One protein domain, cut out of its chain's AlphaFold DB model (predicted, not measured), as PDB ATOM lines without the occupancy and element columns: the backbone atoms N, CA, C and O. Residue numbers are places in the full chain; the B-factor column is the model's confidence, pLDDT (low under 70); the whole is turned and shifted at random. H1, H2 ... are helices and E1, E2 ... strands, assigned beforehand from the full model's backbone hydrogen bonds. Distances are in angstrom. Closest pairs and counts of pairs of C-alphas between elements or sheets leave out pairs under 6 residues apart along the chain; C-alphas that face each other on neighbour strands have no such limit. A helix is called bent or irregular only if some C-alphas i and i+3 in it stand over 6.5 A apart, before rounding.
ATOM      1  N   SER A   3      26.674 -28.002 -27.892       94.88
ATOM      2  CA  SER A   3      27.225 -29.119 -27.121       94.88
ATOM      3  C   SER A   3      27.587 -28.646 -25.714       94.88
ATOM      4  O   SER A   3      28.068 -27.523 -25.548       94.88
ATOM      5  N   ILE A   4      27.345 -29.488 -24.710       97.31
ATOM      6  CA  ILE A   4      27.812 -29.287 -23.330       97.31
ATOM      7  C   ILE A   4      28.449 -30.569 -22.798       97.31
ATOM      8  O   ILE A   4      28.076 -31.675 -23.200       97.31
ATOM      9  N   ILE A   5      29.360 -30.423 -21.838       97.94
ATOM     10  CA  ILE A   5      29.925 -31.544 -21.077       97.94
ATOM     11  C   ILE A   5      29.469 -31.434 -19.625       97.94
ATOM     12  O   ILE A   5      29.636 -30.385 -19.006       97.94
ATOM     13  N   LEU A   6      28.929 -32.522 -19.072       98.12
ATOM     14  CA  LEU A   6      28.579 -32.672 -17.660       98.12
ATOM     15  C   LEU A   6      29.590 -33.605 -16.977       98.12
ATOM     16  O   LEU A   6      29.539 -34.818 -17.178       98.12
ATOM     17  N   SER A   7      30.511 -33.065 -16.176       98.06
ATOM     18  CA  SER A   7      31.417 -33.865 -15.334       98.06
ATOM     19  C   SER A   7      30.742 -34.251 -14.020       98.06
ATOM     20  O   SER A   7      29.998 -33.440 -13.463       98.06
ATOM     21  N   PHE A   8      31.036 -35.440 -13.500       97.62
ATOM     22  CA  PHE A   8      30.464 -35.950 -12.253       97.62
ATOM     23  C   PHE A   8      31.419 -36.907 -11.514       97.62
ATOM     24  O   PHE A   8      32.426 -37.366 -12.059       97.62
ATOM     25  N   GLN A   9      31.091 -37.214 -10.259       95.56
ATOM     26  CA  GLN A   9      31.752 -38.218  -9.421       95.56
ATOM     27  C   GLN A   9      30.710 -39.153  -8.808       95.56
ATOM     28  O   GLN A   9      29.679 -38.698  -8.325       95.56
ATOM     29  N   VAL A  10      31.010 -40.445  -8.744       92.12
ATOM     30  CA  VAL A  10      30.211 -41.443  -8.034       92.12
ATOM     31  C   VAL A  10      30.949 -41.876  -6.772       92.12
ATOM     32  O   VAL A  10      32.050 -42.429  -6.843       92.12
ATOM     33  N   ILE A  11      30.332 -41.667  -5.608       89.06
ATOM     34  CA  ILE A  11      30.795 -42.282  -4.360       89.06
ATOM     35  C   ILE A  11      30.359 -43.750  -4.368       89.06
ATOM     36  O   ILE A  11      29.219 -44.070  -4.039       89.06
ATOM     37  N   ILE A  12      31.289 -44.624  -4.749       87.94
ATOM     38  CA  ILE A  12      31.173 -46.090  -4.639       87.94
ATOM     39  C   ILE A  12      32.001 -46.654  -3.470       87.94
ATOM     40  O   ILE A  12      32.102 -47.867  -3.310       87.94
ATOM     41  N   GLU A  13      32.598 -45.758  -2.674       83.31
ATOM     42  CA  GLU A  13      33.352 -46.048  -1.451       83.31
ATOM     43  C   GLU A  13      32.420 -46.627  -0.374       83.31
ATOM     44  O   GLU A  13      31.379 -46.041  -0.065       83.31
ATOM     45  N   ASP A  14      32.815 -47.752   0.215       68.88
ATOM     46  CA  ASP A  14      32.118 -48.422   1.311       68.88
ATOM     47  C   ASP A  14      32.679 -47.868   2.637       68.88
ATOM     48  O   ASP A  14      33.718 -48.293   3.137       68.88
ATOM     49  N   TYR A  15      32.024 -46.844   3.201       60.44
ATOM     50  CA  TYR A  15      32.461 -46.162   4.440       60.44
ATOM     51  C   TYR A  15      32.170 -46.964   5.719       60.44
ATOM     52  O   TYR A  15      31.926 -46.411   6.795       60.44
ATOM     53  N   GLU A  16      32.118 -48.276   5.577       54.75
ATOM     54  CA  GLU A  16      31.240 -49.139   6.341       54.75
ATOM     55  C   GLU A  16      32.039 -50.327   6.860       54.75
ATOM     56  O   GLU A  16      32.179 -50.498   8.077       54.75
ATOM     57  N   THR A  17      32.562 -51.133   5.939       55.44
ATOM     58  CA  THR A  17      33.622 -52.126   6.127       55.44
ATOM     59  C   THR A  17      34.623 -51.719   7.215       55.44
ATOM     60  O   THR A  17      35.039 -50.567   7.348       55.44
ATOM     61  N   LYS A  18      35.057 -52.701   8.023       51.91
ATOM     62  CA  LYS A  18      36.036 -52.482   9.113       51.91
ATOM     63  C   LYS A  18      37.375 -51.919   8.615       51.91
ATOM     64  O   LYS A  18      38.140 -51.373   9.407       51.91
ATOM     65  N   PHE A  19      37.637 -52.075   7.325       60.06
ATOM     66  CA  PHE A  19      38.786 -51.594   6.581       60.06
ATOM     67  C   PHE A  19      38.204 -50.630   5.560       60.06
ATOM     68  O   PHE A  19      37.358 -51.048   4.780       60.06
ATOM     69  N   ARG A  20      38.572 -49.348   5.620       68.88
ATOM     70  CA  ARG A  20      37.967 -48.314   4.772       68.88
ATOM     71  C   ARG A  20      38.419 -48.500   3.328       68.88
ATOM     72  O   ARG A  20      39.413 -47.904   2.939       68.88
ATOM     73  N   LEU A  21      37.699 -49.316   2.566       84.94
ATOM     74  CA  LEU A  21      37.972 -49.475   1.146       84.94
ATOM     75  C   LEU A  21      37.441 -48.265   0.391       84.94
ATOM     76  O   LEU A  21      36.228 -48.075   0.232       84.94
ATOM     77  N   HIS A  22      38.358 -47.457  -0.128       89.25
ATOM     78  CA  HIS A  22      38.026 -46.348  -0.999       89.25
ATOM     79  C   HIS A  22      37.734 -46.869  -2.415       89.25
ATOM     80  O   HIS A  22      38.469 -46.625  -3.366       89.25
ATOM     81  N   GLY A  23      36.619 -47.594  -2.551       91.25
ATOM     82  CA  GLY A  23      36.086 -48.090  -3.818       91.25
ATOM     83  C   GLY A  23      36.696 -49.424  -4.280       91.25
ATOM     84  O   GLY A  23      37.009 -50.283  -3.449       91.25
ATOM     85  N   PRO A  24      36.795 -49.660  -5.601       94.44
ATOM     86  CA  PRO A  24      37.321 -50.905  -6.136       94.44
ATOM     87  C   PRO A  24      38.836 -51.003  -5.981       94.44
ATOM     88  O   PRO A  24      39.570 -50.015  -6.055       94.44
ATOM     89  N   LEU A  25      39.287 -52.240  -5.815       94.38
ATOM     90  CA  LEU A  25      40.675 -52.618  -5.635       94.38
ATOM     91  C   LEU A  25      41.271 -53.156  -6.942       94.38
ATOM     92  O   LEU A  25      40.628 -53.891  -7.704       94.38
ATOM     93  N   PHE A  26      42.525 -52.796  -7.181       95.44
ATOM     94  CA  PHE A  26      43.311 -53.159  -8.353       95.44
ATOM     95  C   PHE A  26      44.630 -53.821  -7.936       95.44
ATOM     96  O   PHE A  26      45.164 -53.555  -6.858       95.44
ATOM     97  N   HIS A  27      45.171 -54.667  -8.811       93.31
ATOM     98  CA  HIS A  27      46.457 -55.335  -8.631       93.31
ATOM     99  C   HIS A  27      47.533 -54.661  -9.497       93.31
ATOM    100  O   HIS A  27      47.395 -54.610 -10.722       93.31
ATOM    101  N   ARG A  28      48.602 -54.158  -8.860       92.38
ATOM    102  CA  ARG A  28      49.824 -53.605  -9.491       92.38
ATOM    103  C   ARG A  28      49.631 -52.429 -10.475       92.38
ATOM    104  O   ARG A  28      50.555 -52.050 -11.192       92.38
ATOM    105  N   TRP A  29      48.437 -51.839 -10.555       95.06
ATOM    106  CA  TRP A  29      48.106 -50.743 -11.473       95.06
ATOM    107  C   TRP A  29      46.842 -49.986 -11.019       95.06
ATOM    108  O   TRP A  29      46.009 -50.560 -10.334       95.06
ATOM    109  N   ILE A  30      46.670 -48.723 -11.430       93.81
ATOM    110  CA  ILE A  30      45.413 -47.951 -11.328       93.81
ATOM    111  C   ILE A  30      45.221 -47.165 -12.644       93.81
ATOM    112  O   ILE A  30      46.225 -46.621 -13.135       93.81
ATOM    113  N   PRO A  31      43.986 -47.043 -13.187       95.12
ATOM    114  CA  PRO A  31      43.669 -46.121 -14.282       95.12
ATOM    115  C   PRO A  31      44.127 -44.686 -13.994       95.12
ATOM    116  O   PRO A  31      43.933 -44.163 -12.896       95.12
ATOM    117  N   ASP A  32      44.742 -44.038 -14.979       95.12
ATOM    118  CA  ASP A  32      45.406 -42.744 -14.811       95.12
ATOM    119  C   ASP A  32      44.570 -41.569 -15.332       95.12
ATOM    120  O   ASP A  32      44.968 -40.832 -16.240       95.12
ATOM    121  N   GLY A  33      43.378 -41.398 -14.758       95.81
ATOM    122  CA  GLY A  33      42.466 -40.334 -15.161       95.81
ATOM    123  C   GLY A  33      41.801 -40.607 -16.515       95.81
ATOM    124  O   GLY A  33      41.681 -41.747 -16.967       95.81
ATOM    125  N   GLU A  34      41.383 -39.537 -17.195       95.69
ATOM    126  CA  GLU A  34      40.574 -39.624 -18.418       95.69
ATOM    127  C   GLU A  34      41.267 -40.356 -19.592       95.69
ATOM    128  O   GLU A  34      40.586 -40.885 -20.469       95.69
ATOM    129  N   LYS A  35      42.607 -40.453 -19.629       96.25
ATOM    130  CA  LYS A  35      43.302 -41.160 -20.729       96.25
ATOM    131  C   LYS A  35      43.092 -42.680 -20.717       96.25
ATOM    132  O   LYS A  35      43.239 -43.305 -21.762       96.25
ATOM    133  N   ASP A  36      42.742 -43.252 -19.563       96.56
ATOM    134  CA  ASP A  36      42.356 -44.660 -19.408       96.56
ATOM    135  C   ASP A  36      40.819 -44.810 -19.298       96.56
ATOM    136  O   ASP A  36      40.325 -45.830 -18.814       96.56
ATOM    137  N   ALA A  37      40.036 -43.802 -19.710       97.44
ATOM    138  CA  ALA A  37      38.581 -43.831 -19.579       97.44
ATOM    139  C   ALA A  37      37.899 -44.866 -20.483       97.44
ATOM    140  O   ALA A  37      38.210 -45.013 -21.667       97.44
ATOM    141  N   LEU A  38      36.882 -45.522 -19.927       97.25
ATOM    142  CA  LEU A  38      35.980 -46.405 -20.652       97.25
ATOM    143  C   LEU A  38      34.843 -45.571 -21.250       97.25
ATOM    144  O   LEU A  38      34.189 -44.809 -20.533       97.25
ATOM    145  N   ILE A  39      34.587 -45.730 -22.548       97.25
ATOM    146  CA  ILE A  39      33.405 -45.164 -23.208       97.25
ATOM    147  C   ILE A  39      32.264 -46.174 -23.076       97.25
ATOM    148  O   ILE A  39      32.411 -47.327 -23.484       97.25
ATOM    149  N   LEU A  40      31.137 -45.742 -22.512       95.50
ATOM    150  CA  LEU A  40      29.941 -46.562 -22.328       95.50
ATOM    151  C   LEU A  40      28.877 -46.216 -23.373       95.50
ATOM    152  O   LEU A  40      28.622 -45.038 -23.637       95.50
ATOM    153  N   ASP A  41      28.203 -47.235 -23.911       93.19
ATOM    154  CA  ASP A  41      26.966 -47.027 -24.664       93.19
ATOM    155  C   ASP A  41      25.855 -46.575 -23.709       93.19
ATOM    156  O   ASP A  41      25.508 -47.264 -22.750       93.19
ATOM    157  N   THR A  42      25.293 -45.401 -23.979       92.38
ATOM    158  CA  THR A  42      24.182 -44.836 -23.213       92.38
ATOM    159  C   THR A  42      22.818 -45.287 -23.721       92.38
ATOM    160  O   THR A  42      21.825 -45.118 -23.014       92.38
ATOM    161  N   ARG A  43      22.739 -45.810 -24.954       90.69
ATOM    162  CA  ARG A  43      21.509 -45.988 -25.747       90.69
ATOM    163  C   ARG A  43      20.759 -44.674 -26.051       90.69
ATOM    164  O   ARG A  43      19.651 -44.715 -26.582       90.69
ATOM    165  N   PHE A  44      21.350 -43.509 -25.754       90.75
ATOM    166  CA  PHE A  44      20.804 -42.183 -26.062       90.75
ATOM    167  C   PHE A  44      21.612 -41.520 -27.193       90.75
ATOM    168  O   PHE A  44      22.808 -41.269 -27.017       90.75
ATOM    169  N   PRO A  45      20.993 -41.190 -28.343       92.06
ATOM    170  CA  PRO A  45      21.709 -40.599 -29.469       92.06
ATOM    171  C   PRO A  45      22.246 -39.202 -29.119       92.06
ATOM    172  O   PRO A  45      21.699 -38.509 -28.257       92.06
ATOM    173  N   HIS A  46      23.323 -38.798 -29.798       94.62
ATOM    174  CA  HIS A  46      24.013 -37.515 -29.591       94.62
ATOM    175  C   HIS A  46      24.489 -37.297 -28.140       94.62
ATOM    176  O   HIS A  46      24.469 -36.178 -27.616       94.62
ATOM    177  N   THR A  47      24.908 -38.389 -27.488       96.56
ATOM    178  CA  THR A  47      25.589 -38.368 -26.189       96.56
ATOM    179  C   THR A  47      26.817 -39.277 -26.191       96.56
ATOM    180  O   THR A  47      26.844 -40.285 -26.896       96.56
ATOM    181  N   MET A  48      27.823 -38.939 -25.382       97.56
ATOM    182  CA  MET A  48      28.987 -39.792 -25.124       97.56
ATOM    183  C   MET A  48      29.272 -39.812 -23.624       97.56
ATOM    184  O   MET A  48      29.506 -38.764 -23.024       97.56
ATOM    185  N   LEU A  49      29.259 -41.002 -23.022       98.19
ATOM    186  CA  LEU A  49      29.549 -41.206 -21.606       98.19
ATOM    187  C   LEU A  49      30.941 -41.821 -21.447       98.19
ATOM    188  O   LEU A  49      31.174 -42.944 -21.887       98.19
ATOM    189  N   LYS A  50      31.850 -41.094 -20.793       98.44
ATOM    190  CA  LYS A  50      33.142 -41.616 -20.326       98.44
ATOM    191  C   LYS A  50      33.082 -41.859 -18.822       98.44
ATOM    192  O   LYS A  50      32.516 -41.029 -18.105       98.44
ATOM    193  N   ILE A  51      33.724 -42.922 -18.344       98.25
ATOM    194  CA  ILE A  51      33.992 -43.156 -16.918       98.25
ATOM    195  C   ILE A  51      35.448 -43.580 -16.682       98.25
ATOM    196  O   ILE A  51      36.044 -44.241 -17.530       98.25
ATOM    197  N   TRP A  52      36.031 -43.206 -15.544       98.00
ATOM    198  CA  TRP A  52      37.417 -43.541 -15.194       98.00
ATOM    199  C   TRP A  52      37.677 -43.513 -13.686       98.00
ATOM    200  O   TRP A  52      36.899 -42.953 -12.914       98.00
ATOM    201  N   PHE A  53      38.810 -44.078 -13.273       97.19
ATOM    202  CA  PHE A  53      39.392 -43.841 -11.951       97.19
ATOM    203  C   PHE A  53      40.574 -42.882 -12.059       97.19
ATOM    204  O   PHE A  53      41.220 -42.770 -13.100       97.19
ATOM    205  N   GLU A  54      40.828 -42.148 -10.984       95.81
ATOM    206  CA  GLU A  54      41.944 -41.213 -10.892       95.81
ATOM    207  C   GLU A  54      43.036 -41.829 -10.020       95.81
ATOM    208  O   GLU A  54      42.748 -42.291  -8.917       95.81
ATOM    209  N   ARG A  55      44.303 -41.728 -10.433       95.12
ATOM    210  CA  ARG A  55      45.421 -41.987  -9.519       95.12
ATOM    211  C   ARG A  55      45.402 -40.972  -8.380       95.12
ATOM    212  O   ARG A  55      45.597 -39.772  -8.590       95.12
ATOM    213  N   ARG A  56      45.121 -41.476  -7.180       95.62
ATOM    214  CA  ARG A  56      44.980 -40.730  -5.929       95.62
ATOM    215  C   ARG A  56      45.762 -41.433  -4.831       95.62
ATOM    216  O   ARG A  56      45.890 -42.653  -4.854       95.62
ATOM    217  N   GLY A  57      46.288 -40.656  -3.894       95.50
ATOM    218  CA  GLY A  57      47.198 -41.151  -2.865       95.50
ATOM    219  C   GLY A  57      48.607 -40.587  -2.938       95.50
ATOM    220  O   GLY A  57      48.883 -39.622  -3.658       95.50
ATOM    221  N   TYR A  58      49.465 -41.172  -2.110       97.19
ATOM    222  CA  TYR A  58      50.847 -40.767  -1.882       97.19
ATOM    223  C   TYR A  58      51.686 -41.930  -1.353       97.19
ATOM    224  O   TYR A  58      51.142 -42.915  -0.861       97.19
ATOM    225  N   VAL A  59      53.012 -41.804  -1.412       96.31
ATOM    226  CA  VAL A  59      53.923 -42.814  -0.858       96.31
ATOM    227  C   VAL A  59      54.122 -42.616   0.649       96.31
ATOM    228  O   VAL A  59      54.666 -41.598   1.079       96.31
ATOM    229  N   GLU A  60      53.764 -43.619   1.450       94.81
ATOM    230  CA  GLU A  60      54.123 -43.743   2.867       94.81
ATOM    231  C   GLU A  60      54.772 -45.113   3.123       94.81
ATOM    232  O   GLU A  60      54.314 -46.142   2.638       94.81
ATOM    233  N   ARG A  61      55.895 -45.140   3.860       93.62
ATOM    234  CA  ARG A  61      56.618 -46.373   4.264       93.62
ATOM    235  C   ARG A  61      57.020 -47.317   3.111       93.62
ATOM    236  O   ARG A  61      57.345 -48.474   3.360       93.62
ATOM    237  N   GLY A  62      57.056 -46.820   1.871       92.25
ATOM    238  CA  GLY A  62      57.357 -47.607   0.667       92.25
ATOM    239  C   GLY A  62      56.135 -48.247  -0.005       92.25
ATOM    240  O   GLY A  62      56.310 -49.031  -0.930       92.25
ATOM    241  N   MET A  63      54.921 -47.907   0.434       93.81
ATOM    242  CA  MET A  63      53.649 -48.262  -0.201       93.81
ATOM    243  C   MET A  63      52.900 -46.993  -0.626       93.81
ATOM    244  O   MET A  63      53.134 -45.913  -0.091       93.81
ATOM    245  N   ILE A  64      51.991 -47.117  -1.587       96.31
ATOM    246  CA  ILE A  64      51.016 -46.086  -1.944       96.31
ATOM    247  C   ILE A  64      49.802 -46.241  -1.025       96.31
ATOM    248  O   ILE A  64      49.094 -47.249  -1.105       96.31
ATOM    249  N   GLU A  65      49.559 -45.239  -0.182       94.75
ATOM    250  CA  GLU A  65      48.342 -45.101   0.625       94.75
ATOM    251  C   GLU A  65      47.344 -44.168  -0.081       94.75
ATOM    252  O   GLU A  65      47.731 -43.157  -0.681       94.75
ATOM    253  N   PHE A  66      46.049 -44.501  -0.040       94.12
ATOM    254  CA  PHE A  66      45.010 -43.733  -0.733       94.12
ATOM    255  C   PHE A  66      44.681 -42.416  -0.009       94.12
ATOM    256  O   PHE A  66      44.349 -42.387   1.173       94.12
ATOM    257  N   ASP A  67      44.677 -41.317  -0.762       93.38
ATOM    258  CA  ASP A  67      44.200 -40.002  -0.332       93.38
ATOM    259  C   ASP A  67      43.538 -39.311  -1.532       93.38
ATOM    260  O   ASP A  67      44.187 -38.987  -2.528       93.38
ATOM    261  N   SER A  68      42.232 -39.057  -1.426       91.75
ATOM    262  CA  SER A  68      41.412 -38.459  -2.494       91.75
ATOM    263  C   SER A  68      41.874 -37.075  -2.984       91.75
ATOM    264  O   SER A  68      41.487 -36.651  -4.079       91.75
ATOM    265  N   LYS A  69      42.695 -36.352  -2.216       93.69
ATOM    266  CA  LYS A  69      43.209 -35.012  -2.539       93.69
ATOM    267  C   LYS A  69      44.606 -35.059  -3.158       93.69
ATOM    268  O   LYS A  69      44.910 -34.193  -3.977       93.69
ATOM    269  N   ARG A  70      45.437 -36.036  -2.783       95.81
ATOM    270  CA  ARG A  70      46.829 -36.168  -3.248       95.81
ATOM    271  C   ARG A  70      46.913 -36.908  -4.588       95.81
ATOM    272  O   ARG A  70      46.022 -37.677  -4.948       95.81
ATOM    273  N   LYS A  71      47.976 -36.627  -5.347       95.38
ATOM    274  CA  LYS A  71      48.287 -37.203  -6.674       95.38
ATOM    275  C   LYS A  71      49.770 -37.596  -6.769       95.38
ATOM    276  O   LYS A  71      50.431 -37.365  -7.772       95.38
ATOM    277  N   GLU A  72      50.306 -38.147  -5.688       96.00
ATOM    278  CA  GLU A  72      51.733 -38.442  -5.500       96.00
ATOM    279  C   GLU A  72      51.993 -39.954  -5.643       96.00
ATOM    280  O   GLU A  72      52.703 -40.564  -4.846       96.00
ATOM    281  N   VAL A  73      51.351 -40.568  -6.641       95.06
ATOM    282  CA  VAL A  73      51.435 -42.006  -6.933       95.06
ATOM    283  C   VAL A  73      52.680 -42.280  -7.778       95.06
ATOM    284  O   VAL A  73      52.753 -41.861  -8.931       95.06
ATOM    285  N   ASP A  74      53.648 -42.994  -7.206       95.75
ATOM    286  CA  ASP A  74      54.868 -43.425  -7.896       95.75
ATOM    287  C   ASP A  74      54.603 -44.713  -8.698       95.75
ATOM    288  O   ASP A  74      54.291 -45.757  -8.120       95.75
ATOM    289  N   GLU A  75      54.730 -44.664 -10.030       95.19
ATOM    290  CA  GLU A  75      54.499 -45.835 -10.890       95.19
ATOM    291  C   GLU A  75      55.438 -47.013 -10.565       95.19
ATOM    292  O   GLU A  75      55.022 -48.167 -10.668       95.19
ATOM    293  N   SER A  76      56.667 -46.748 -10.108       95.19
ATOM    294  CA  SER A  76      57.662 -47.786  -9.792       95.19
ATOM    295  C   SER A  76      57.374 -48.540  -8.488       95.19
ATOM    296  O   SER A  76      57.854 -49.660  -8.302       95.19
ATOM    297  N   ILE A  77      56.561 -47.949  -7.605       94.75
ATOM    298  CA  ILE A  77      55.996 -48.606  -6.417       94.75
ATOM    299  C   ILE A  77      54.654 -49.255  -6.774       94.75
ATOM    300  O   ILE A  77      54.382 -50.377  -6.350       94.75
ATOM    301  N   MET A  78      53.843 -48.593  -7.607       95.62
ATOM    302  CA  MET A  78      52.546 -49.090  -8.076       95.62
ATOM    303  C   MET A  78      52.666 -50.474  -8.724       95.62
ATOM    304  O   MET A  78      51.913 -51.367  -8.352       95.62
ATOM    305  N   GLU A  79      53.635 -50.690  -9.622       93.62
ATOM    306  CA  GLU A  79      53.841 -51.997 -10.274       93.62
ATOM    307  C   GLU A  79      54.235 -53.126  -9.307       93.62
ATOM    308  O   GLU A  79      53.990 -54.297  -9.594       93.62
ATOM    309  N   LYS A  80      54.810 -52.785  -8.151       92.25
ATOM    310  CA  LYS A  80      55.278 -53.739  -7.134       92.25
ATOM    311  C   LYS A  80      54.243 -54.018  -6.048       92.25
ATOM    312  O   LYS A  80      54.359 -55.015  -5.331       92.25
ATOM    313  N   GLN A  81      53.241 -53.150  -5.912       92.56
ATOM    314  CA  GLN A  81      52.244 -53.210  -4.851       92.56
ATOM    315  C   GLN A  81      51.090 -54.154  -5.192       92.56
ATOM    316  O   GLN A  81      50.408 -54.011  -6.209       92.56
ATOM    317  N   GLY A  82      50.837 -55.108  -4.296       87.38
ATOM    318  CA  GLY A  82      49.815 -56.133  -4.493       87.38
ATOM    319  C   GLY A  82      48.390 -55.584  -4.571       87.38
ATOM    320  O   GLY A  82      47.573 -56.163  -5.286       87.38
ATOM    321  N   VAL A  83      48.090 -54.487  -3.862       92.31
ATOM    322  CA  VAL A  83      46.734 -53.918  -3.751       92.31
ATOM    323  C   VAL A  83      46.759 -52.392  -3.788       92.31
ATOM    324  O   VAL A  83      47.519 -51.752  -3.059       92.31
ATOM    325  N   LEU A  84      45.901 -51.808  -4.621       94.69
ATOM    326  CA  LEU A  84      45.764 -50.369  -4.850       94.69
ATOM    327  C   LEU A  84      44.276 -49.991  -4.915       94.69
ATOM    328  O   LEU A  84      43.488 -50.728  -5.503       94.69
ATOM    329  N   GLU A  85      43.884 -48.851  -4.339       94.50
ATOM    330  CA  GLU A  85      42.474 -48.425  -4.265       94.50
ATOM    331  C   GLU A  85      42.152 -47.365  -5.331       94.50
ATOM    332  O   GLU A  85      42.860 -46.364  -5.456       94.50
ATOM    333  N   GLY A  86      41.092 -47.573  -6.120       94.56
ATOM    334  CA  GLY A  86      40.731 -46.690  -7.239       94.56
ATOM    335  C   GLY A  86      40.001 -45.401  -6.843       94.56
ATOM    336  O   GLY A  86      39.937 -44.455  -7.630       94.56
ATOM    337  N   GLY A  87      39.440 -45.338  -5.637       93.75
ATOM    338  CA  GLY A  87      38.637 -44.217  -5.168       93.75
ATOM    339  C   GLY A  87      37.234 -44.173  -5.775       93.75
ATOM    340  O   GLY A  87      36.546 -45.177  -5.966       93.75
ATOM    341  N   ARG A  88      36.795 -42.949  -6.065       94.38
ATOM    342  CA  ARG A  88      35.508 -42.648  -6.703       94.38
ATOM    343  C   ARG A  88      35.580 -42.914  -8.193       94.38
ATOM    344  O   ARG A  88      36.598 -42.618  -8.812       94.38
ATOM    345  N   LEU A  89      34.472 -43.355  -8.780       96.38
ATOM    346  CA  LEU A  89      34.348 -43.365 -10.234       96.38
ATOM    347  C   LEU A  89      34.100 -41.930 -10.710       96.38
ATOM    348  O   LEU A  89      33.120 -41.301 -10.316       96.38
ATOM    349  N   PHE A  90      34.985 -41.407 -11.543       97.81
ATOM    350  CA  PHE A  90      34.811 -40.133 -12.233       97.81
ATOM    351  C   PHE A  90      34.124 -40.382 -13.574       97.81
ATOM    352  O   PHE A  90      34.200 -41.481 -14.127       97.81
ATOM    353  N   GLY A  91      33.464 -39.366 -14.118       98.00
ATOM    354  CA  GLY A  91      32.923 -39.463 -15.466       98.00
ATOM    355  C   GLY A  91      32.547 -38.129 -16.087       98.00
ATOM    356  O   GLY A  91      32.471 -37.092 -15.423       98.00
ATOM    357  N   SER A  92      32.298 -38.180 -17.392       98.25
ATOM    358  CA  SER A  92      31.834 -37.051 -18.193       98.25
ATOM    359  C   SER A  92      30.767 -37.506 -19.181       98.25
ATOM    360  O   SER A  92      31.004 -38.441 -19.950       98.25
ATOM    361  N   LEU A  93      29.629 -36.819 -19.201       98.44
ATOM    362  CA  LEU A  93      28.594 -36.975 -20.217       98.44
ATOM    363  C   LEU A  93      28.621 -35.771 -21.165       98.44
ATOM    364  O   LEU A  93      28.225 -34.672 -20.777       98.44
ATOM    365  N   GLN A  94      29.062 -35.978 -22.401       98.12
ATOM    366  CA  GLN A  94      28.898 -35.014 -23.491       98.12
ATOM    367  C   GLN A  94      27.489 -35.148 -24.085       98.12
ATOM    368  O   GLN A  94      26.976 -36.263 -24.219       98.12
ATOM    369  N   ILE A  95      26.861 -34.021 -24.429       97.00
ATOM    370  CA  ILE A  95      25.536 -33.943 -25.057       97.00
ATOM    371  C   ILE A  95      25.609 -32.907 -26.182       97.00
ATOM    372  O   ILE A  95      25.684 -31.718 -25.888       97.00
ATOM    373  N   ASP A  96      25.562 -33.338 -27.445       93.75
ATOM    374  CA  ASP A  96      25.804 -32.458 -28.610       93.75
ATOM    375  C   ASP A  96      24.552 -31.744 -29.142       93.75
ATOM    376  O   ASP A  96      24.637 -30.757 -29.877       93.75
ATOM    377  N   GLU A  97      23.375 -32.236 -28.755       93.50
ATOM    378  CA  GLU A  97      22.075 -31.682 -29.134       93.50
ATOM    379  C   GLU A  97      21.348 -31.115 -27.910       93.50
ATOM    380  O   GLU A  97      20.372 -31.679 -27.408       93.50
ATOM    381  N   VAL A  98      21.864 -29.993 -27.402       95.62
ATOM    382  CA  VAL A  98      21.166 -29.125 -26.443       95.62
ATOM    383  C   VAL A  98      20.379 -28.059 -27.209       95.62
ATOM    384  O   VAL A  98      20.900 -27.438 -28.153       95.62
ATOM    385  N   THR A  99      19.115 -27.846 -26.824       96.56
ATOM    386  CA  THR A  99      18.276 -26.793 -27.422       96.56
ATOM    387  C   THR A  99      18.734 -25.406 -26.969       96.56
ATOM    388  O   THR A  99      19.489 -25.266 -26.004       96.56
ATOM    389  N   LYS A 100      18.289 -24.349 -27.655       96.56
ATOM    390  CA  LYS A 100      18.675 -22.989 -27.266       96.56
ATOM    391  C   LYS A 100      18.109 -22.631 -25.887       96.56
ATOM    392  O   LYS A 100      18.784 -21.996 -25.094       96.56
ATOM    393  N   GLU A 101      16.899 -23.079 -25.595       97.38
ATOM    394  CA  GLU A 101      16.143 -22.804 -24.375       97.38
ATOM    395  C   GLU A 101      16.812 -23.471 -23.168       97.38
ATOM    396  O   GLU A 101      17.034 -22.824 -22.145       97.38
ATOM    397  N   GLN A 102      17.226 -24.732 -23.332       96.69
ATOM    398  CA  GLN A 102      18.018 -25.486 -22.359       96.69
ATOM    399  C   GLN A 102      19.383 -24.832 -22.104       96.69
ATOM    400  O   GLN A 102      19.780 -24.661 -20.951       96.69
ATOM    401  N   PHE A 103      20.079 -24.403 -23.162       96.50
ATOM    402  CA  PHE A 103      21.373 -23.724 -23.058       96.50
ATOM    403  C   PHE A 103      21.259 -22.328 -22.416       96.50
ATOM    404  O   PHE A 103      22.042 -21.992 -21.532       96.50
ATOM    405  N   ASP A 104      20.254 -21.532 -22.792       97.06
ATOM    406  CA  ASP A 104      19.984 -20.211 -22.215       97.06
ATOM    407  C   ASP A 104      19.564 -20.325 -20.734       97.06
ATOM    408  O   ASP A 104      19.968 -19.490 -19.924       97.06
ATOM    409  N   ALA A 105      18.798 -21.354 -20.342       96.81
ATOM    410  CA  ALA A 105      18.423 -21.601 -18.943       96.81
ATOM    411  C   ALA A 105      19.621 -22.023 -18.071       96.81
ATOM    412  O   ALA A 105      19.805 -21.481 -16.979       96.81
ATOM    413  N   LEU A 106      20.459 -22.927 -18.588       94.88
ATOM    414  CA  LEU A 106      21.724 -23.367 -17.995       94.88
ATOM    415  C   LEU A 106      22.694 -22.184 -17.805       94.88
ATOM    416  O   LEU A 106      23.159 -21.923 -16.696       94.88
ATOM    417  N   LYS A 107      22.945 -21.413 -18.873       95.75
ATOM    418  CA  LYS A 107      23.894 -20.287 -18.889       95.75
ATOM    419  C   LYS A 107      23.447 -19.102 -18.029       95.75
ATOM    420  O   LYS A 107      24.285 -18.383 -17.492       95.75
ATOM    421  N   GLN A 108      22.138 -18.901 -17.875       96.38
ATOM    422  CA  GLN A 108      21.556 -17.894 -16.973       96.38
ATOM    423  C   GLN A 108      21.318 -18.437 -15.549       96.38
ATOM    424  O   GLN A 108      20.789 -17.714 -14.708       96.38
ATOM    425  N   ASN A 109      21.701 -19.694 -15.277       93.50
ATOM    426  CA  ASN A 109      21.512 -20.419 -14.018       93.50
ATOM    427  C   ASN A 109      20.087 -20.301 -13.441       93.50
ATOM    428  O   ASN A 109      19.890 -19.950 -12.274       93.50
ATOM    429  N   LYS A 110      19.072 -20.572 -14.269       95.75
ATOM    430  CA  LYS A 110      17.655 -20.467 -13.888       95.75
ATOM    431  C   LYS A 110      17.202 -21.659 -13.037       95.75
ATOM    432  O   LYS A 110      16.474 -22.528 -13.509       95.75
ATOM    433  N   ILE A 111      17.656 -21.728 -11.790       94.94
ATOM    434  CA  ILE A 111      17.305 -22.809 -10.856       94.94
ATOM    435  C   ILE A 111      15.770 -22.933 -10.758       94.94
ATOM    436  O   ILE A 111      15.092 -21.974 -10.392       94.94
ATOM    437  N   GLY A 112      15.231 -24.110 -11.082       93.38
ATOM    438  CA  GLY A 112      13.794 -24.400 -11.133       93.38
ATOM    439  C   GLY A 112      13.136 -24.282 -12.518       93.38
ATOM    440  O   GLY A 112      11.981 -24.677 -12.651       93.38
ATOM    441  N   ASP A 113      13.835 -23.786 -13.545       97.25
ATOM    442  CA  ASP A 113      13.347 -23.740 -14.934       97.25
ATOM    443  C   ASP A 113      13.195 -25.160 -15.507       97.25
ATOM    444  O   ASP A 113      14.083 -26.007 -15.361       97.25
ATOM    445  N   GLU A 114      12.066 -25.436 -16.168       97.25
ATOM    446  CA  GLU A 114      11.762 -26.775 -16.682       97.25
ATOM    447  C   GLU A 114      12.793 -27.264 -17.706       97.25
ATOM    448  O   GLU A 114      13.130 -28.443 -17.686       97.25
ATOM    449  N   HIS A 115      13.397 -26.391 -18.517       97.56
ATOM    450  CA  HIS A 115      14.434 -26.797 -19.470       97.56
ATOM    451  C   HIS A 115      15.774 -27.132 -18.788       97.56
ATOM    452  O   HIS A 115      16.530 -27.986 -19.257       97.56
ATOM    453  N   TYR A 116      16.061 -26.532 -17.630       97.06
ATOM    454  CA  TYR A 116      17.210 -26.922 -16.803       97.06
ATOM    455  C   TYR A 116      16.933 -28.271 -16.108       97.06
ATOM    456  O   TYR A 116      17.783 -29.168 -16.096       97.06
ATOM    457  N   LYS A 117      15.703 -28.475 -15.613       96.81
ATOM    458  CA  LYS A 117      15.239 -29.750 -15.034       96.81
ATOM    459  C   LYS A 117      15.160 -30.880 -16.069       96.81
ATOM    460  O   LYS A 117      15.460 -32.026 -15.728       96.81
ATOM    461  N   GLU A 118      14.843 -30.580 -17.329       96.81
ATOM    462  CA  GLU A 118      14.944 -31.497 -18.473       96.81
ATOM    463  C   GLU A 118      16.384 -31.976 -18.678       96.81
ATOM    464  O   GLU A 118      16.603 -33.182 -18.795       96.81
ATOM    465  N   LEU A 119      17.375 -31.072 -18.665       96.62
ATOM    466  CA  LEU A 119      18.791 -31.450 -18.770       96.62
ATOM    467  C   LEU A 119      19.234 -32.343 -17.605       96.62
ATOM    468  O   LEU A 119      19.885 -33.362 -17.839       96.62
ATOM    469  N   GLY A 120      18.844 -32.019 -16.368       96.62
ATOM    470  CA  GLY A 120      19.129 -32.872 -15.208       96.62
ATOM    471  C   GLY A 120      18.468 -34.248 -15.330       96.62
ATOM    472  O   GLY A 120      19.100 -35.280 -15.106       96.62
ATOM    473  N   THR A 121      17.216 -34.275 -15.786       96.81
ATOM    474  CA  THR A 121      16.454 -35.504 -16.043       96.81
ATOM    475  C   THR A 121      17.087 -36.350 -17.151       96.81
ATOM    476  O   THR A 121      17.114 -37.578 -17.035       96.81
ATOM    477  N   LYS A 122      17.610 -35.718 -18.212       96.50
ATOM    478  CA  LYS A 122      18.371 -36.370 -19.287       96.50
ATOM    479  C   LYS A 122      19.636 -36.991 -18.699       96.50
ATOM    480  O   LYS A 122      19.771 -38.206 -18.769       96.50
ATOM    481  N   PHE A 123      20.470 -36.208 -18.010       97.31
ATOM    482  CA  PHE A 123      21.666 -36.689 -17.307       97.31
ATOM    483  C   PHE A 123      21.378 -37.927 -16.441       97.31
ATOM    484  O   PHE A 123      21.959 -38.986 -16.682       97.31
ATOM    485  N   ALA A 124      20.436 -37.838 -15.497       96.19
ATOM    486  CA  ALA A 124      20.142 -38.922 -14.558       96.19
ATOM    487  C   ALA A 124      19.662 -40.212 -15.245       96.19
ATOM    488  O   ALA A 124      20.043 -41.308 -14.834       96.19
ATOM    489  N   LYS A 125      18.857 -40.101 -16.311       95.44
ATOM    490  CA  LYS A 125      18.405 -41.255 -17.111       95.44
ATOM    491  C   LYS A 125      19.524 -41.837 -17.978       95.44
ATOM    492  O   LYS A 125      19.596 -43.053 -18.118       95.44
ATOM    493  N   THR A 126      20.380 -40.986 -18.538       96.75
ATOM    494  CA  THR A 126      21.468 -41.364 -19.450       96.75
ATOM    495  C   THR A 126      22.643 -42.029 -18.731       96.75
ATOM    496  O   THR A 126      23.217 -42.960 -19.287       96.75
ATOM    497  N   ILE A 127      22.979 -41.623 -17.498       96.81
ATOM    498  CA  ILE A 127      24.086 -42.250 -16.750       96.81
ATOM    499  C   ILE A 127      23.690 -43.503 -15.957       96.81
ATOM    500  O   ILE A 127      24.562 -44.317 -15.665       96.81
ATOM    501  N   TYR A 128      22.412 -43.676 -15.592       94.50
ATOM    502  CA  TYR A 128      22.018 -44.719 -14.637       94.50
ATOM    503  C   TYR A 128      22.294 -46.144 -15.139       94.50
ATOM    504  O   TYR A 128      22.993 -46.916 -14.489       94.50
ATOM    505  N   GLU A 129      21.733 -46.503 -16.293       93.75
ATOM    506  CA  GLU A 129      21.760 -47.888 -16.774       93.75
ATOM    507  C   GLU A 129      23.194 -48.365 -17.109       93.75
ATOM    508  O   GLU A 129      23.565 -49.443 -16.639       93.75
ATOM    509  N   PRO A 130      24.050 -47.584 -17.808       95.56
ATOM    510  CA  PRO A 130      25.403 -48.033 -18.147       95.56
ATOM    511  C   PRO A 130      26.344 -48.086 -16.936       95.56
ATOM    512  O   PRO A 130      27.167 -48.994 -16.837       95.56
ATOM    513  N   ILE A 131      26.227 -47.139 -15.992       95.62
ATOM    514  CA  ILE A 131      27.068 -47.145 -14.784       95.62
ATOM    515  C   ILE A 131      26.636 -48.264 -13.835       95.62
ATOM    516  O   ILE A 131      27.504 -48.957 -13.317       95.62
ATOM    517  N   SER A 132      25.334 -48.500 -13.640       92.31
ATOM    518  CA  SER A 132      24.868 -49.627 -12.816       92.31
ATOM    519  C   SER A 132      25.322 -50.970 -13.411       92.31
ATOM    520  O   SER A 132      25.852 -51.794 -12.674       92.31
ATOM    521  N   GLN A 133      25.262 -51.159 -14.740       92.69
ATOM    522  CA  GLN A 133      25.819 -52.348 -15.419       92.69
ATOM    523  C   GLN A 133      27.341 -52.497 -15.220       92.69
ATOM    524  O   GLN A 133      27.817 -53.599 -14.951       92.69
ATOM    525  N   PHE A 134      28.108 -51.404 -15.296       95.69
ATOM    526  CA  PHE A 134      29.548 -51.418 -15.009       95.69
ATOM    527  C   PHE A 134      29.859 -51.756 -13.541       95.69
ATOM    528  O   PHE A 134      30.741 -52.570 -13.270       95.69
ATOM    529  N   LEU A 135      29.125 -51.183 -12.585       93.19
ATOM    530  CA  LEU A 135      29.319 -51.466 -11.161       93.19
ATOM    531  C   LEU A 135      28.850 -52.883 -10.791       93.19
ATOM    532  O   LEU A 135      29.486 -53.519  -9.953       93.19
ATOM    533  N   ASP A 136      27.813 -53.419 -11.448       90.19
ATOM    534  CA  ASP A 136      27.450 -54.836 -11.335       90.19
ATOM    535  C   ASP A 136      28.565 -55.726 -11.897       90.19
ATOM    536  O   ASP A 136      28.925 -56.697 -11.241       90.19
ATOM    537  N   LEU A 137      29.205 -55.378 -13.020       92.69
ATOM    538  CA  LEU A 137      30.364 -56.128 -13.523       92.69
ATOM    539  C   LEU A 137      31.515 -56.169 -12.494       92.69
ATOM    540  O   LEU A 137      32.092 -57.240 -12.272       92.69
ATOM    541  N   LEU A 138      31.810 -55.043 -11.828       93.38
ATOM    542  CA  LEU A 138      32.817 -54.984 -10.758       93.38
ATOM    543  C   LEU A 138      32.427 -55.844  -9.547       93.38
ATOM    544  O   LEU A 138      33.240 -56.643  -9.079       93.38
ATOM    545  N   ARG A 139      31.181 -55.730  -9.072       91.19
ATOM    546  CA  ARG A 139      30.656 -56.549  -7.966       91.19
ATOM    547  C   ARG A 139      30.647 -58.038  -8.285       91.19
ATOM    548  O   ARG A 139      30.921 -58.839  -7.398       91.19
ATOM    549  N   ILE A 140      30.273 -58.408  -9.511       87.06
ATOM    550  CA  ILE A 140      29.779 -59.753  -9.824       87.06
ATOM    551  C   ILE A 140      30.808 -60.606 -10.548       87.06
ATOM    552  O   ILE A 140      31.124 -61.697 -10.081       87.06
ATOM    553  N   ARG A 141      31.366 -60.128 -11.666       87.19
ATOM    554  CA  ARG A 141      32.389 -60.889 -12.403       87.19
ATOM    555  C   ARG A 141      33.770 -60.688 -11.786       87.19
ATOM    556  O   ARG A 141      34.497 -61.661 -11.614       87.19
ATOM    557  N   TYR A 142      34.088 -59.474 -11.337       90.81
ATOM    558  CA  TYR A 142      35.302 -59.215 -10.552       90.81
ATOM    559  C   TYR A 142      35.118 -59.417  -9.039       90.81
ATOM    560  O   TYR A 142      36.074 -59.226  -8.298       90.81
ATOM    561  N   GLY A 143      33.931 -59.826  -8.571       87.81
ATOM    562  CA  GLY A 143      33.673 -60.239  -7.184       87.81
ATOM    563  C   GLY A 143      33.783 -59.146  -6.115       87.81
ATOM    564  O   GLY A 143      33.759 -59.460  -4.923       87.81
ATOM    565  N   GLN A 144      33.920 -57.876  -6.504       92.12
ATOM    566  CA  GLN A 144      34.161 -56.754  -5.593       92.12
ATOM    567  C   GLN A 144      32.861 -56.279  -4.939       92.12
ATOM    568  O   GLN A 144      32.373 -55.180  -5.193       92.12
ATOM    569  N   TYR A 145      32.248 -57.150  -4.141       88.88
ATOM    570  CA  TYR A 145      30.870 -57.013  -3.663       88.88
ATOM    571  C   TYR A 145      30.598 -55.735  -2.839       88.88
ATOM    572  O   TYR A 145      29.449 -55.307  -2.750       88.88
ATOM    573  N   TRP A 146      31.636 -55.120  -2.258       88.19
ATOM    574  CA  TRP A 146      31.577 -53.848  -1.520       88.19
ATOM    575  C   TRP A 146      31.418 -52.618  -2.429       88.19
ATOM    576  O   TRP A 146      31.084 -51.538  -1.952       88.19
ATOM    577  N   VAL A 147      31.641 -52.748  -3.743       89.69
ATOM    578  CA  VAL A 147      31.480 -51.645  -4.700       89.69
ATOM    579  C   VAL A 147      30.004 -51.254  -4.784       89.69
ATOM    580  O   VAL A 147      29.191 -51.919  -5.437       89.69
ATOM    581  N   ARG A 148      29.646 -50.163  -4.100       86.81
ATOM    582  CA  ARG A 148      28.252 -49.727  -3.930       86.81
ATOM    583  C   ARG A 148      27.625 -49.339  -5.267       86.81
ATOM    584  O   ARG A 148      28.294 -48.791  -6.142       86.81
ATOM    585  N   ASP A 149      26.334 -49.619  -5.428       85.62
ATOM    586  CA  ASP A 149      25.607 -49.263  -6.649       85.62
ATOM    587  C   ASP A 149      25.120 -47.815  -6.642       85.62
ATOM    588  O   ASP A 149      24.896 -47.214  -5.587       85.62
ATOM    589  N   ILE A 150      24.878 -47.276  -7.835       88.12
ATOM    590  CA  ILE A 150      24.137 -46.024  -7.959       88.12
ATOM    591  C   ILE A 150      22.643 -46.276  -7.797       88.12
ATOM    592  O   ILE A 150      22.059 -47.155  -8.426       88.12
ATOM    593  N   ARG A 151      21.983 -45.468  -6.966       85.94
ATOM    594  CA  ARG A 151      20.522 -45.502  -6.864       85.94
ATOM    595  C   ARG A 151      19.898 -44.871  -8.106       85.94
ATOM    596  O   ARG A 151      20.341 -43.818  -8.552       85.94
ATOM    597  N   LYS A 152      18.835 -45.478  -8.630       89.44
ATOM    598  CA  LYS A 152      18.034 -44.880  -9.702       89.44
ATOM    599  C   LYS A 152      17.352 -43.609  -9.197       89.44
ATOM    600  O   LYS A 152      16.731 -43.648  -8.135       89.44
ATOM    601  N   TRP A 153      17.435 -42.516  -9.958       91.44
ATOM    602  CA  TRP A 153      16.661 -41.311  -9.651       91.44
ATOM    603  C   TRP A 153      15.157 -41.606  -9.680       91.44
ATOM    604  O   TRP A 153      14.660 -42.302 -10.572       91.44
ATOM    605  N   ASP A 154      14.442 -41.052  -8.706       83.62
ATOM    606  CA  ASP A 154      13.009 -41.224  -8.520       83.62
ATOM    607  C   ASP A 154      12.396 -39.892  -8.074       83.62
ATOM    608  O   ASP A 154      12.545 -39.471  -6.925       83.62
ATOM    609  N   SER A 155      11.676 -39.237  -8.987       88.88
ATOM    610  CA  SER A 155      11.042 -37.935  -8.757       88.88
ATOM    611  C   SER A 155       9.909 -37.957  -7.722       88.88
ATOM    612  O   SER A 155       9.357 -36.906  -7.415       88.88
ATOM    613  N   SER A 156       9.523 -39.130  -7.202       82.56
ATOM    614  CA  SER A 156       8.612 -39.243  -6.052       82.56
ATOM    615  C   SER A 156       9.329 -39.196  -4.697       82.56
ATOM    616  O   SER A 156       8.671 -39.105  -3.663       82.56
ATOM    617  N   LYS A 157      10.669 -39.268  -4.693       79.44
ATOM    618  CA  LYS A 157      11.510 -39.333  -3.486       79.44
ATOM    619  C   LYS A 157      12.442 -38.136  -3.320       79.44
ATOM    620  O   LYS A 157      12.859 -37.869  -2.198       79.44
ATOM    621  N   GLU A 158      12.797 -37.449  -4.405       85.62
ATOM    622  CA  GLU A 158      13.715 -36.307  -4.375       85.62
ATOM    623  C   GLU A 158      13.597 -35.395  -5.604       85.62
ATOM    624  O   GLU A 158      13.147 -35.809  -6.677       85.62
ATOM    625  N   SER A 159      14.105 -34.173  -5.456       91.88
ATOM    626  CA  SER A 159      14.317 -33.231  -6.555       91.88
ATOM    627  C   SER A 159      15.463 -33.677  -7.482       91.88
ATOM    628  O   SER A 159      16.315 -34.488  -7.100       91.88
ATOM    629  N   ILE A 160      15.519 -33.159  -8.717       94.31
ATOM    630  CA  ILE A 160      16.598 -33.538  -9.647       94.31
ATOM    631  C   ILE A 160      17.924 -32.846  -9.285       94.31
ATOM    632  O   ILE A 160      18.997 -33.403  -9.510       94.31
ATOM    633  N   GLY A 161      17.865 -31.678  -8.640       92.75
ATOM    634  CA  GLY A 161      19.023 -30.977  -8.088       92.75
ATOM    635  C   GLY A 161      19.691 -31.733  -6.942       92.75
ATOM    636  O   GLY A 161      20.907 -31.885  -6.980       92.75
ATOM    637  N   ASN A 162      18.935 -32.285  -5.981       88.25
ATOM    638  CA  ASN A 162      19.512 -33.109  -4.907       88.25
ATOM    639  C   ASN A 162      20.202 -34.368  -5.462       88.25
ATOM    640  O   ASN A 162      21.294 -34.725  -5.015       88.25
ATOM    641  N   TYR A 163      19.614 -35.004  -6.482       89.69
ATOM    642  CA  TYR A 163      20.260 -36.115  -7.178       89.69
ATOM    643  C   TYR A 163      21.582 -35.669  -7.824       89.69
ATOM    644  O   TYR A 163      22.624 -36.253  -7.541       89.69
ATOM    645  N   CYS A 164      21.584 -34.597  -8.623       93.06
ATOM    646  CA  CYS A 164      22.801 -34.062  -9.247       93.06
ATOM    647  C   CYS A 164      23.863 -33.589  -8.231       93.06
ATOM    648  O   CYS A 164      25.058 -33.741  -8.483       93.06
ATOM    649  N   GLU A 165      23.466 -33.066  -7.069       90.12
ATOM    650  CA  GLU A 165      24.396 -32.621  -6.023       90.12
ATOM    651  C   GLU A 165      25.204 -33.793  -5.438       90.12
ATOM    652  O   GLU A 165      26.411 -33.668  -5.230       90.12
ATOM    653  N   LEU A 166      24.579 -34.963  -5.257       85.94
ATOM    654  CA  LEU A 166      25.250 -36.186  -4.787       85.94
ATOM    655  C   LEU A 166      26.275 -36.742  -5.785       85.94
ATOM    656  O   LEU A 166      27.234 -37.395  -5.377       85.94
ATOM    657  N   PHE A 167      26.085 -36.459  -7.076       89.88
ATOM    658  CA  PHE A 167      27.045 -36.763  -8.139       89.88
ATOM    659  C   PHE A 167      28.054 -35.623  -8.385       89.88
ATOM    660  O   PHE A 167      28.863 -35.706  -9.309       89.88
ATOM    661  N   PHE A 168      28.025 -34.557  -7.573       93.38
ATOM    662  CA  PHE A 168      28.880 -33.367  -7.688       93.38
ATOM    663  C   PHE A 168      28.897 -32.757  -9.103       93.38
ATOM    664  O   PHE A 168      29.951 -32.322  -9.577       93.38
ATOM    665  N   VAL A 169      27.751 -32.764  -9.798       96.38
ATOM    666  CA  VAL A 169      27.701 -32.447 -11.234       96.38
ATOM    667  C   VAL A 169      28.124 -31.000 -11.506       96.38
ATOM    668  O   VAL A 169      27.664 -30.050 -10.866       96.38
ATOM    669  N   LYS A 170      28.985 -30.835 -12.510       97.38
ATOM    670  CA  LYS A 170      29.407 -29.542 -13.063       97.38
ATOM    671  C   LYS A 170      29.312 -29.558 -14.576       97.38
ATOM    672  O   LYS A 170      29.469 -30.618 -15.179       97.38
ATOM    673  N   TRP A 171      29.107 -28.395 -15.185       97.81
ATOM    674  CA  TRP A 171      28.961 -28.260 -16.633       97.81
ATOM    675  C   TRP A 171      29.993 -27.323 -17.266       97.81
ATOM    676  O   TRP A 171      30.474 -26.384 -16.630       97.81
ATOM    677  N   SER A 172      30.299 -27.582 -18.537       97.31
ATOM    678  CA  SER A 172      31.183 -26.786 -19.393       97.31
ATOM    679  C   SER A 172      30.560 -26.595 -20.783       97.31
ATOM    680  O   SER A 172      29.923 -27.508 -21.315       97.31
ATOM    681  N   GLU A 173      30.776 -25.414 -21.368       95.56
ATOM    682  CA  GLU A 173      30.490 -25.072 -22.776       95.56
ATOM    683  C   GLU A 173      31.767 -24.921 -23.628       95.56
ATOM    684  O   GLU A 173      31.700 -24.537 -24.792       95.56
ATOM    685  N   ASP A 174      32.941 -25.180 -23.043       94.06
ATOM    686  CA  ASP A 174      34.252 -24.817 -23.589       94.06
ATOM    687  C   ASP A 174      35.251 -25.986 -23.597       94.06
ATOM    688  O   ASP A 174      36.462 -25.778 -23.527       94.06
ATOM    689  N   GLU A 175      34.751 -27.218 -23.728       91.12
ATOM    690  CA  GLU A 175      35.533 -28.471 -23.743       91.12
ATOM    691  C   GLU A 175      36.266 -28.748 -22.411       91.12
ATOM    692  O   GLU A 175      37.364 -29.300 -22.387       91.12
ATOM    693  N   GLY A 176      35.665 -28.348 -21.288       91.94
ATOM    694  CA  GLY A 176      36.178 -28.588 -19.936       91.94
ATOM    695  C   GLY A 176      37.252 -27.605 -19.457       91.94
ATOM    696  O   GLY A 176      37.939 -27.893 -18.473       91.94
ATOM    697  N   LYS A 177      37.412 -26.455 -20.125       92.81
ATOM    698  CA  LYS A 177      38.384 -25.411 -19.744       92.81
ATOM    699  C   LYS A 177      37.875 -24.570 -18.565       92.81
ATOM    700  O   LYS A 177      38.673 -24.161 -17.723       92.81
ATOM    701  N   SER A 178      36.562 -24.376 -18.457       95.56
ATOM    702  CA  SER A 178      35.872 -23.820 -17.290       95.56
ATOM    703  C   SER A 178      34.714 -24.721 -16.848       95.56
ATOM    704  O   SER A 178      34.126 -25.449 -17.646       95.56
ATOM    705  N   TRP A 179      34.409 -24.696 -15.546       96.25
ATOM    706  CA  TRP A 179      33.420 -25.576 -14.920       96.25
ATOM    707  C   TRP A 179      32.487 -24.795 -14.003       96.25
ATOM    708  O   TRP A 179      32.911 -24.264 -12.976       96.25
ATOM    709  N   ASN A 180      31.206 -24.788 -14.353       96.56
ATOM    710  CA  ASN A 180      30.124 -24.150 -13.611       96.56
ATOM    711  C   ASN A 180      29.346 -25.192 -12.793       96.56
ATOM    712  O   ASN A 180      29.319 -26.373 -13.144       96.56
ATOM    713  N   GLU A 181      28.695 -24.782 -11.705       94.50
ATOM    714  CA  GLU A 181      27.829 -25.684 -10.929       94.50
ATOM    715  C   GLU A 181      26.574 -26.065 -11.729       94.50
ATOM    716  O   GLU A 181      25.965 -25.217 -12.382       94.50
ATOM    717  N   PHE A 182      26.181 -27.342 -11.682       95.00
ATOM    718  CA  PHE A 182      24.966 -27.833 -12.331       95.00
ATOM    719  C   PHE A 182      23.875 -28.071 -11.282       95.00
ATOM    720  O   PHE A 182      23.856 -29.099 -10.604       95.00
TER     721      PHE A 182
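This is residues 3 to 182 of the 367 residues of an uncharacterized protein of Candidatus Nitrosopumilus koreensis AR1 (UniProt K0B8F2). A strongly twisted sheet of five strands has the long bent helix H4 over one face and the short H1 on the opposite face, while H3 and H5 pack on H4's first arm. A small head, made of the hairpin E4 and E5 with H2, sticks out at one end of the length, and H3 lies at the other end. The printed part has 180 residues with five named helices and seven named strands, in the order E1 H1 E2 E3 E4 E5 H2 E6 H3 H4 H5 E7. The sheet's order is E2, E3, E6, E1, E7, antiparallel throughout; the class is mixed, helices and strands, with under half of the residues in named elements. The whole is compact, with a radius of gyration of the C-alphas of 17.5 A, and elongated, spanning 54 by 34 by 25 A.

E1, residues 3 to 10, is an inner strand, antiparallel to its neighbours E6, residues 89 to 98, and E7, residues 170 to 172. N 6 and O 93 are 2.8 A apart, and N 7 and O 170 are 2.8 A apart, both within hydrogen-bond range. E2, residues 38 to 40, and E3, residues 47 to 52, form a hairpin, with N 38 and O 51 at 2.8 A. E3 is antiparallel to E6 at 168 degrees, with N 50 and O 92 at 2.9 A. H1, residues 33 to 36, is on the sheet at a height of 7.1 A and over none of its strands, but only just: 2 of its 4 C-alphas fall on E3. E4, residues 57 to 60, and E5, residues 63 to 65, form a second hairpin, with N 60 and O 63 at 2.8 A. H2, residues 75 to 78, is not on the five-stranded sheet; its closest C-alpha to E5 is that of Ile 77, 6.7 A from that of Met 63. H4, residues 114 to 140, was assigned as one helix by its hydrogen bonds but is bent, with C-alphas 126 and 129 7.1 A apart; its arms H4a, residues 114 to 126, and H4b, residues 129 to 140, stand at a shallow tilt of 32 degrees. Both arms are on the same face, making two layers, helices over one face of a sheet; H1 is on the opposite face. H4a lies over E6 at a height of 9.4 A, slantwise to the strands, at 51 degrees to E6 on the local plane. H4b, at a height of 10.7 A, lies over E3 and, only just, with 3 C-alphas, over E6; it runs along the strands, at 17 degrees to E3 on the local plane. H3, residues 100 to 107, touches H4a's residues 115 to 119 alone, about perpendicular at 89 degrees; the closest C-alphas, of Gln 102 and His 115, are 4.8 A apart. H5, residues 160 to 166, touches H4a at a steep tilt of 52 degrees, the same way; the closest C-alphas, of Gly 120 and Ile 160, are 6.1 A apart. H3 and H5 are apart, and each only grazes the sheet. In H3, H4a, H4b and H5 every O i to N i+4 pair is within hydrogen-bond range; H1 and H2 are too short for such a pair.

E1 begins at C-alpha 3, (27.225, -29.119, -27.121), and measures 22.9 A. E3 measures 17.0 A and E6 25.3 A. H4a measures 17.7 A and H4b 15.9 A, the latter ending at C-alpha 140, (29.779, -59.753, -9.824). E7 ends at C-alpha 172, (31.183, -26.786, -19.393).

The C-alphas farthest apart, of Arg 61 and Glu 101, are 54.9 A apart. The printed part has no cut. The links E1 to H1, 22 residues, and H4 to H5, 19 residues, are long. The mean pLDDT of the printed part is 92.6, and residues 14 to 20 are under 70.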